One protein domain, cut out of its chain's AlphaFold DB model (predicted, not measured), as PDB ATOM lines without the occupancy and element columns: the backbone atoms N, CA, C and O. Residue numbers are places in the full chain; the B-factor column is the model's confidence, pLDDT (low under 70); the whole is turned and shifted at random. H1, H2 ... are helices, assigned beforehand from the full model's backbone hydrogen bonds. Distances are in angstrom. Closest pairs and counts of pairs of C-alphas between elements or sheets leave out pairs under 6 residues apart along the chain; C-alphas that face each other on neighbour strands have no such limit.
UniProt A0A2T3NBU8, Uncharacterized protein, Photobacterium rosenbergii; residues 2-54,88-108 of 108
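Overview. This is residues 2 to 54 and 88 to 108 of the 108 residues of an uncharacterized protein of Photobacterium rosenbergii (UniProt A0A2T3NBU8). What shape do these atoms make? H1 and H2 meet at a corner, and the chain then folds back into short H3 in the middle, with H2 across its beginning and H1 and H4 packed on different sides of it. Residues 102 to 108 stick out as a tail. What are the parts? The printed part has 74 residues with four named helices, H1 to H4 in order, and no named strand; the class is all helix. It is compact, with a radius of gyration of the C-alphas of 13.0 A, and spans 37 by 27 by 24 A.

Along the chain. Where do the first helices run? H1, residues 8 to 18, is 15.5 A long from C-alpha 8 at (150.756, 133.309, 110.136). H2, residues 20 to 34, is 21.0 A long. What follows? H3 is residues 38 to 44, 10.0 A long. H4, residues 88 to 103, is 22.0 A long and ends with C-alpha 103 at (165.551, 143.217, 100.634).

Arrangement. What does the hub, H3, touch? H1 touches it, the closest C-alphas being Ser 9 and Ala 43 at 5.2 A, opposite ways at a tilt of 35.2 degrees, only just steep. H2 touches it with residues 26 to 31 alone, Ser 27 and Leu 38 having the closest C-alphas at 5.6 A, about perpendicular at 81 degrees. H4 touches it with residues 90 to 94 alone, the C-alphas of Asp 41 and Ala 90 closest at 5.2 A, opposite ways at a steep tilt of 39 degrees. How do the others stand? H1 and H2 touch, the C-alphas of Gly 16 and Thr 23 closest at 5.3 A; H1 and H4 are apart. What does the backbone show? In H1, H2, H3 and H4 every O i to N i+4 pair is within hydrogen-bond range.

Size, cuts and confidence. Is anything missing? Residues 55 to 87 are not printed, and C-alphas 54 and 88 are 14.1 A apart across the cut. Where is confidence low? The model's pLDDT is under 70 at residues 2 to 5, 50 to 54 and 104 to 108.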
ATOM      1  N   HIS A   2     150.132 140.714 125.129       37.97
ATOM      2  CA  HIS A   2     149.738 140.065 123.870       37.97
ATOM      3  C   HIS A   2     149.337 138.620 124.208       37.97
ATOM      4  O   HIS A   2     150.158 137.717 124.129       37.97
ATOM      5  N   GLU A   3     148.107 138.415 124.685       45.53
ATOM      6  CA  GLU A   3     147.615 137.088 125.112       45.53
ATOM      7  C   GLU A   3     147.268 136.160 123.943       45.53
ATOM      8  O   GLU A   3     147.155 134.951 124.116       45.53
ATOM      9  N   LYS A   4     147.113 136.704 122.734       56.69
ATOM     10  CA  LYS A   4     146.874 135.918 121.523       56.69
ATOM     11  C   LYS A   4     148.158 135.886 120.716       56.69
ATOM     12  O   LYS A   4     148.557 136.906 120.158       56.69
ATOM     13  N   GLY A   5     148.816 134.730 120.686       62.94
ATOM     14  CA  GLY A   5     149.974 134.545 119.820       62.94
ATOM     15  C   GLY A   5     149.615 134.773 118.349       62.94
ATOM     16  O   GLY A   5     148.453 134.729 117.941       62.94
ATOM     17  N   HIS A   6     150.632 135.096 117.560       72.94
ATOM     18  CA  HIS A   6     150.459 135.463 116.162       72.94
ATOM     19  C   HIS A   6     150.202 134.214 115.309       72.94
ATOM     20  O   HIS A   6     150.945 133.242 115.406       72.94
ATOM     21  N   ASN A   7     149.164 134.249 114.465       85.44
ATOM     22  CA  ASN A   7     148.875 133.183 113.509       85.44
ATOM     23  C   ASN A   7     149.275 133.620 112.089       85.44
ATOM     24  O   ASN A   7     148.736 134.607 111.586       85.44
ATOM     25  N   LEU A   8     150.213 132.915 111.446       86.56
ATOM     26  CA  LEU A   8     150.756 133.309 110.136       86.56
ATOM     27  C   LEU A   8     149.687 133.355 109.034       86.56
ATOM     28  O   LEU A   8     149.646 134.318 108.268       86.56
ATOM     29  N   SER A   9     148.786 132.372 108.988       87.94
ATOM     30  CA  SER A   9     147.696 132.340 108.006       87.94
ATOM     31  C   SER A   9     146.722 133.508 108.206       87.94
ATOM     32  O   SER A   9     146.335 134.175 107.244       87.94
ATOM     33  N   ALA A  10     146.389 133.839 109.457       88.88
ATOM     34  CA  ALA A  10     145.535 134.980 109.774       88.88
ATOM     35  C   ALA A  10     146.211 136.321 109.445       88.88
ATOM     36  O   ALA A  10     145.560 137.236 108.940       88.88
ATOM     37  N   LEU A  11     147.516 136.452 109.706       89.25
ATOM     38  CA  LEU A  11     148.285 137.642 109.338       89.25
ATOM     39  C   LEU A  11     148.281 137.860 107.823       89.25
ATOM     40  O   LEU A  11     148.004 138.971 107.375       89.25
ATOM     41  N   PHE A  12     148.527 136.807 107.044       92.50
ATOM     42  CA  PHE A  12     148.524 136.896 105.586       92.50
ATOM     43  C   PHE A  12     147.120 137.132 105.014       92.50
ATOM     44  O   PHE A  12     146.949 137.960 104.124       92.50
ATOM     45  N   SER A  13     146.088 136.515 105.594       91.44
ATOM     46  CA  SER A  13     144.690 136.796 105.231       91.44
ATOM     47  C   SER A  13     144.332 138.269 105.463       91.44
ATOM     48  O   SER A  13     143.770 138.927 104.589       91.44
ATOM     49  N   ASN A  14     144.726 138.830 106.614       93.06
ATOM     50  CA  ASN A  14     144.524 140.247 106.919       93.06
ATOM     51  C   ASN A  14     145.292 141.167 105.961       93.06
ATOM     52  O   ASN A  14     144.788 142.235 105.600       93.06
ATOM     53  N   LEU A  15     146.502 140.767 105.554       91.81
ATOM     54  CA  LEU A  15     147.265 141.465 104.524       91.81
ATOM     55  C   LEU A  15     146.487 141.465 103.203       91.81
ATOM     56  O   LEU A  15     146.348 142.523 102.603       91.81
ATOM     57  N   GLY A  16     145.899 140.333 102.811       93.44
ATOM     58  CA  GLY A  16     145.122 140.208 101.576       93.44
ATOM     59  C   GLY A  16     143.849 141.045 101.561       93.44
ATOM     60  O   GLY A  16     143.511 141.633 100.537       93.44
ATOM     61  N   CYS A  17     143.176 141.193 102.704       93.94
ATOM     62  CA  CYS A  17     142.033 142.100 102.812       93.94
ATOM     63  C   CYS A  17     142.423 143.573 102.610       93.94
ATOM     64  O   CYS A  17     141.643 144.339 102.047       93.94
ATOM     65  N   LYS A  18     143.604 143.987 103.087       95.69
ATOM     66  CA  LYS A  18     144.059 145.387 103.017       95.69
ATOM     67  C   LYS A  18     144.794 145.717 101.718       95.69
ATOM     68  O   LYS A  18     144.647 146.818 101.196       95.69
ATOM     69  N   TYR A  19     145.572 144.770 101.209       95.38
ATOM     70  CA  TYR A  19     146.490 144.927 100.084       95.38
ATOM     71  C   TYR A  19     146.391 143.716  99.137       95.38
ATOM     72  O   TYR A  19     147.347 142.953  98.989       95.38
ATOM     73  N   PRO A  20     145.242 143.519  98.463       95.06
ATOM     74  CA  PRO A  20     144.978 142.308  97.679       95.06
ATOM     75  C   PRO A  20     145.950 142.108  96.507       95.06
ATOM     76  O   PRO A  20     146.275 140.974  96.153       95.06
ATOM     77  N   LYS A  21     146.439 143.204  95.908       95.56
ATOM     78  CA  LYS A  21     147.419 143.158  94.811       95.56
ATOM     79  C   LYS A  21     148.774 142.633  95.280       95.56
ATOM     80  O   LYS A  21     149.380 141.827  94.580       95.56
ATOM     81  N   ASP A  22     149.208 143.048  96.466       93.25
ATOM     82  CA  ASP A  22     150.500 142.650  97.023       93.25
ATOM     83  C   ASP A  22     150.466 141.178  97.430       93.25
ATOM     84  O   ASP A  22     151.392 140.430  97.133       93.25
ATOM     85  N   THR A  23     149.364 140.713  98.027       94.06
ATOM     86  CA  THR A  23     149.211 139.285  98.333       94.06
ATOM     87  C   THR A  23     149.139 138.415  97.091       94.06
ATOM     88  O   THR A  23     149.728 137.339  97.087       94.06
ATOM     89  N   LEU A  24     148.467 138.873  96.027       96.12
ATOM     90  CA  LEU A  24     148.447 138.145  94.759       96.12
ATOM     91  C   LEU A  24     149.862 138.040  94.180       96.12
ATOM     92  O   LEU A  24     150.300 136.943  93.846       96.12
ATOM     93  N   TYR A  25     150.593 139.158  94.151       95.94
ATOM     94  CA  TYR A  25     151.987 139.186  93.719       95.94
ATOM     95  C   TYR A  25     152.849 138.196  94.513       95.94
ATOM     96  O   TYR A  25     153.562 137.388  93.919       95.94
ATOM     97  N   LEU A  26     152.769 138.223  95.847       95.56
ATOM     98  CA  LEU A  26     153.554 137.334  96.705       95.56
ATOM     99  C   LEU A  26     153.236 135.860  96.432       95.56
ATOM    100  O   LEU A  26     154.160 135.066  96.265       95.56
ATOM    101  N   SER A  27     151.956 135.501  96.317       96.44
ATOM    102  CA  SER A  27     151.541 134.130  96.009       96.44
ATOM    103  C   SER A  27     152.026 133.671  94.632       96.44
ATOM    104  O   SER A  27     152.592 132.584  94.511       96.44
ATOM    105  N   GLU A  28     151.874 134.498  93.594       96.75
ATOM    106  CA  GLU A  28     152.323 134.169  92.235       96.75
ATOM    107  C   GLU A  28     153.845 134.005  92.158       96.75
ATOM    108  O   GLU A  28     154.350 133.065  91.536       96.75
ATOM    109  N   ARG A  29     154.598 134.892  92.818       96.06
ATOM    110  CA  ARG A  29     156.066 134.842  92.846       96.06
ATOM    111  C   ARG A  29     156.576 133.638  93.624       96.06
ATOM    112  O   ARG A  29     157.503 132.976  93.152       96.06
ATOM    113  N   TYR A  30     155.954 133.325  94.757       96.75
ATOM    114  CA  TYR A  30     156.279 132.141  95.546       96.75
ATOM    115  C   TYR A  30     156.024 130.856  94.749       96.75
ATOM    116  O   TYR A  30     156.925 130.025  94.606       96.75
ATOM    117  N   GLN A  31     154.850 130.744  94.118       96.38
ATOM    118  CA  GLN A  31     154.489 129.610  93.264       96.38
ATOM    119  C   GLN A  31     155.432 129.472  92.064       96.38
ATOM    120  O   GLN A  31     155.832 128.360  91.711       96.38
ATOM    121  N   ALA A  32     155.819 130.577  91.427       95.38
ATOM    122  CA  ALA A  32     156.755 130.548  90.307       95.38
ATOM    123  C   ALA A  32     158.156 130.068  90.727       95.38
ATOM    124  O   ALA A  32     158.766 129.290  89.992       95.38
ATOM    125  N   ARG A  33     158.652 130.512  91.894       95.38
ATOM    126  CA  ARG A  33     160.005 130.204  92.386       95.38
ATOM    127  C   ARG A  33     160.112 128.794  92.962       95.38
ATOM    128  O   ARG A  33     161.029 128.065  92.601       95.38
ATOM    129  N   TYR A  34     159.171 128.404  93.818       92.94
ATOM    130  CA  TYR A  34     159.264 127.164  94.593       92.94
ATOM    131  C   TYR A  34     158.324 126.058  94.111       92.94
ATOM    132  O   TYR A  34     158.447 124.929  94.575       92.94
ATOM    133  N   ARG A  35     157.407 126.348  93.171       94.94
ATOM    134  CA  ARG A  35     156.346 125.418  92.726       94.94
ATOM    135  C   ARG A  35     155.454 124.936  93.878       94.94
ATOM    136  O   ARG A  35     154.951 123.815  93.843       94.94
ATOM    137  N   ARG A  36     155.266 125.789  94.883       92.31
ATOM    138  CA  ARG A  36     154.497 125.540  96.110       92.31
ATOM    139  C   ARG A  36     153.522 126.678  96.356       92.31
ATOM    140  O   ARG A  36     153.804 127.808  95.960       92.31
ATOM    141  N   ASP A  37     152.443 126.382  97.067       94.56
ATOM    142  CA  ASP A  37     151.464 127.382  97.470       94.56
ATOM    143  C   ASP A  37     151.890 128.070  98.778       94.56
ATOM    144  O   ASP A  37     152.218 127.420  99.775       94.56
ATOM    145  N   LEU A  38     151.911 129.406  98.761       94.94
ATOM    146  CA  LEU A  38     152.334 130.213  99.905       94.94
ATOM    147  C   LEU A  38     151.342 130.121 101.073       94.94
ATOM    148  O   LEU A  38     151.762 130.098 102.229       94.94
ATOM    149  N   ASN A  39     150.035 130.064 100.796       93.81
ATOM    150  CA  ASN A  39     149.022 129.955 101.844       93.81
ATOM    151  C   ASN A  39     149.115 128.608 102.553       93.81
ATOM    152  O   ASN A  39     149.029 128.576 103.780       93.81
ATOM    153  N   ASP A  40     149.331 127.527 101.810       91.62
ATOM    154  CA  ASP A  40     149.500 126.190 102.372       91.62
ATOM    155  C   ASP A  40     150.725 126.125 103.292       91.62
ATOM    156  O   ASP A  40     150.641 125.609 104.410       91.62
ATOM    157  N   ASP A  41     151.856 126.696 102.870       90.88
ATOM    158  CA  ASP A  41     153.089 126.712 103.668       90.88
ATOM    159  C   ASP A  41     152.966 127.592 104.925       90.88
ATOM    160  O   ASP A  41     153.462 127.225 106.000       90.88
ATOM    161  N   LEU A  42     152.241 128.711 104.833       91.44
ATOM    162  CA  LEU A  42     151.880 129.539 105.986       91.44
ATOM    163  C   LEU A  42     150.877 128.837 106.911       91.44
ATOM    164  O   LEU A  42     150.967 128.997 108.127       91.44
ATOM    165  N   ALA A  43     149.935 128.061 106.370       88.56
ATOM    166  CA  ALA A  43     148.932 127.329 107.140       88.56
ATOM    167  C   ALA A  43     149.559 126.183 107.943       88.56
ATOM    168  O   ALA A  43     149.264 126.025 109.130       88.56
ATOM    169  N   ARG A  44     150.496 125.438 107.343       83.38
ATOM    170  CA  ARG A  44     151.282 124.391 108.026       83.38
ATOM    171  C   ARG A  44     152.055 124.923 109.227       83.38
ATOM    172  O   ARG A  44     152.233 124.214 110.210       83.38
ATOM    173  N   ASN A  45     152.472 126.185 109.162       83.88
ATOM    174  CA  ASN A  45     153.202 126.867 110.226       83.88
ATOM    175  C   ASN A  45     152.367 127.947 110.924       83.88
ATOM    176  O   ASN A  45     152.923 128.818 111.594       83.88
ATOM    177  N   ALA A  46     151.035 127.896 110.807       84.19
ATOM    178  CA  ALA A  46     150.166 128.989 111.232       84.19
ATOM    179  C   ALA A  46     150.400 129.364 112.695       84.19
ATOM    180  O   ALA A  46     150.489 130.537 113.027       84.19
ATOM    181  N   ASN A  47     150.591 128.362 113.545       78.44
ATOM    182  CA  ASN A  47     150.717 128.509 114.986       78.44
ATOM    183  C   ASN A  47     152.177 128.504 115.467       78.44
ATOM    184  O   ASN A  47     152.421 128.247 116.637       78.44
ATOM    185  N   VAL A  48     153.167 128.786 114.614       76.31
ATOM    186  CA  VAL A  48     154.600 128.712 114.983       76.31
ATOM    187  C   VAL A  48     154.985 129.591 116.186       76.31
ATOM    188  O   VAL A  48     155.941 129.284 116.892       76.31
ATOM    189  N   PHE A  49     154.238 130.668 116.453       72.00
ATOM    190  CA  PHE A  49     154.479 131.559 117.594       72.00
ATOM    191  C   PHE A  49     153.759 131.133 118.880       72.00
ATOM    192  O   PHE A  49     154.098 131.626 119.953       72.00
ATOM    193  N   THR A  50     152.758 130.254 118.788       68.38
ATOM    194  CA  THR A  50     152.031 129.695 119.943       68.38
ATOM    195  C   THR A  50     152.491 128.284 120.277       68.38
ATOM    196  O   THR A  50     152.521 127.905 121.444       68.38
ATOM    197  N   ASN A  51     152.871 127.513 119.259       64.81
ATOM    198  CA  ASN A  51     153.458 126.195 119.399       64.81
ATOM    199  C   ASN A  51     154.872 126.398 119.934       64.81
ATOM    200  O   ASN A  51     155.756 126.885 119.229       64.81
ATOM    201  N   GLN A  52     155.081 126.083 121.210       52.72
ATOM    202  CA  GLN A  52     156.385 126.255 121.828       52.72
ATOM    203  C   GLN A  52     157.412 125.375 121.102       52.72
ATOM    204  O   GLN A  52     157.264 124.157 121.008       52.72
ATOM    205  N   ARG A  53     158.481 126.002 120.593       49.91
ATOM    206  CA  ARG A  53     159.609 125.327 119.921       49.91
ATOM    207  C   ARG A  53     160.380 124.380 120.857       49.91
ATOM    208  O   ARG A  53     161.173 123.570 120.395       49.91
ATOM    209  N   TYR A  54     160.135 124.490 122.160       47.97
ATOM    210  CA  TYR A  54     160.699 123.662 123.214       47.97
ATOM    211  C   TYR A  54     159.592 123.320 124.210       47.97
ATOM    212  O   TYR A  54     158.755 124.187 124.463       47.97
ATOM    213  N   ILE A  88     159.495 122.704 109.185       81.19
ATOM    214  CA  ILE A  88     160.727 123.512 109.143       81.19
ATOM    215  C   ILE A  88     161.059 123.914 107.706       81.19
ATOM    216  O   ILE A  88     161.354 125.079 107.462       81.19
ATOM    217  N   THR A  89     160.942 122.987 106.754       83.00
ATOM    218  CA  THR A  89     161.210 123.258 105.338       83.00
ATOM    219  C   THR A  89     160.294 124.356 104.809       83.00
ATOM    220  O   THR A  89     160.767 125.307 104.187       83.00
ATOM    221  N   ALA A  90     158.986 124.260 105.068       83.12
ATOM    222  CA  ALA A  90     158.040 125.298 104.669       83.12
ATOM    223  C   ALA A  90     158.338 126.637 105.369       83.12
ATOM    224  O   ALA A  90     158.321 127.682 104.723       83.12
ATOM    225  N   LEU A  91     158.680 126.620 106.661       86.00
ATOM    226  CA  LEU A  91     158.985 127.832 107.424       86.00
ATOM    227  C   LEU A  91     160.242 128.547 106.906       86.00
ATOM    228  O   LEU A  91     160.225 129.765 106.731       86.00
ATOM    229  N   GLU A  92     161.319 127.806 106.646       87.81
ATOM    230  CA  GLU A  92     162.565 128.345 106.094       87.81
ATOM    231  C   GLU A  92     162.365 128.871 104.671       87.81
ATOM    232  O   GLU A  92     162.845 129.958 104.352       87.81
ATOM    233  N   THR A  93     161.593 128.159 103.842       88.88
ATOM    234  CA  THR A  93     161.285 128.588 102.467       88.88
ATOM    235  C   THR A  93     160.489 129.896 102.461       88.88
ATOM    236  O   THR A  93     160.838 130.832 101.738       88.88
ATOM    237  N   VAL A  94     159.463 130.006 103.314       90.69
ATOM    238  CA  VAL A  94     158.678 131.238 103.490       90.69
ATOM    239  C   VAL A  94     159.555 132.383 104.002       90.69
ATOM    240  O   VAL A  94     159.484 133.493 103.474       90.69
ATOM    241  N   ALA A  95     160.398 132.135 105.007       90.56
ATOM    242  CA  ALA A  95     161.270 133.159 105.576       90.56
ATOM    243  C   ALA A  95     162.300 133.675 104.559       90.56
ATOM    244  O   ALA A  95     162.470 134.889 104.427       90.56
ATOM    245  N   ALA A  96     162.944 132.773 103.813       92.19
ATOM    246  CA  ALA A  96     163.897 133.124 102.764       92.19
ATOM    247  C   ALA A  96     163.228 133.958 101.664       92.19
ATOM    248  O   ALA A  96     163.716 135.038 101.331       92.19
ATOM    249  N   PHE A  97     162.067 133.511 101.174       94.56
ATOM    250  CA  PHE A  97     161.290 134.242 100.176       94.56
ATOM    251  C   PHE A  97     160.962 135.672 100.618       94.56
ATOM    252  O   PHE A  97     161.269 136.623  99.903       94.56
ATOM    253  N   LEU A  98     160.363 135.838 101.801       91.88
ATOM    254  CA  LEU A  98     159.963 137.159 102.287       91.88
ATOM    255  C   LEU A  98     161.171 138.068 102.521       91.88
ATOM    256  O   LEU A  98     161.107 139.257 102.215       91.88
ATOM    257  N   ASN A  99     162.277 137.523 103.034       91.88
ATOM    258  CA  ASN A  99     163.505 138.286 103.211       91.88
ATOM    259  C   ASN A  99     164.045 138.804 101.873       91.88
ATOM    260  O   ASN A  99     164.414 139.971 101.782       91.88
ATOM    261  N   GLU A 100     164.060 137.973 100.830       90.06
ATOM    262  CA  GLU A 100     164.493 138.377  99.489       90.06
ATOM    263  C   GLU A 100     163.608 139.487  98.909       90.06
ATOM    264  O   GLU A 100     164.125 140.518  98.477       90.06
ATOM    265  N   GLU A 101     162.281 139.328  98.952       90.25
ATOM    266  CA  GLU A 101     161.349 140.320  98.395       90.25
ATOM    267  C   GLU A 101     161.395 141.656  99.169       90.25
ATOM    268  O   GLU A 101     161.318 142.730  98.571       90.25
ATOM    269  N   LEU A 102     161.604 141.621 100.491       84.94
ATOM    270  CA  LEU A 102     161.776 142.828 101.312       84.94
ATOM    271  C   LEU A 102     163.160 143.469 101.150       84.94
ATOM    272  O   LEU A 102     163.286 144.686 101.259       84.94
ATOM    273  N   SER A 103     164.200 142.688 100.866       81.44
ATOM    274  CA  SER A 103     165.551 143.217 100.634       81.44
ATOM    275  C   SER A 103     165.647 143.909  99.277       81.44
ATOM    276  O   SER A 103     166.256 144.968  99.171       81.44
ATOM    277  N   PHE A 104     164.959 143.380  98.263       61.56
ATOM    278  CA  PHE A 104     164.940 143.949  96.913       61.56
ATOM    279  C   PHE A 104     164.304 145.350  96.839       61.56
ATOM    280  O   PHE A 104     164.509 146.083  95.874       61.56
ATOM    281  N   THR A 105     163.539 145.748  97.859       56.91
ATOM    282  CA  THR A 105     162.949 147.095  97.956       56.91
ATOM    283  C   THR A 105     163.868 148.130  98.611       56.91
ATOM    284  O   THR A 105     163.541 149.312  98.564       56.91
ATOM    285  N   ARG A 106     165.009 147.728  99.195       53.75
ATOM    286  CA  ARG A 106     165.962 148.649  99.851       53.75
ATOM    287  C   ARG A 106     167.020 149.242  98.917       53.75
ATOM    288  O   ARG A 106     167.613 150.251  99.277       53.75
ATOM    289  N   ASP A 107     167.215 148.656  97.739       50.47
ATOM    290  CA  ASP A 107     168.224 149.084  96.756       50.47
ATOM    291  C   ASP A 107     167.639 149.953  95.615       50.47
ATOM    292  O   ASP A 107     168.200 150.023  94.519       50.47
ATOM    293  N   LYS A 108     166.502 150.620  95.853       40.56
ATOM    294  CA  LYS A 108     165.897 151.630  94.963       40.56
ATOM    295  C   LYS A 108     165.645 152.927  95.716       40.56
ATOM    296  O   LYS A 108     165.764 153.985  95.060       40.56
TER     297      LYS A 108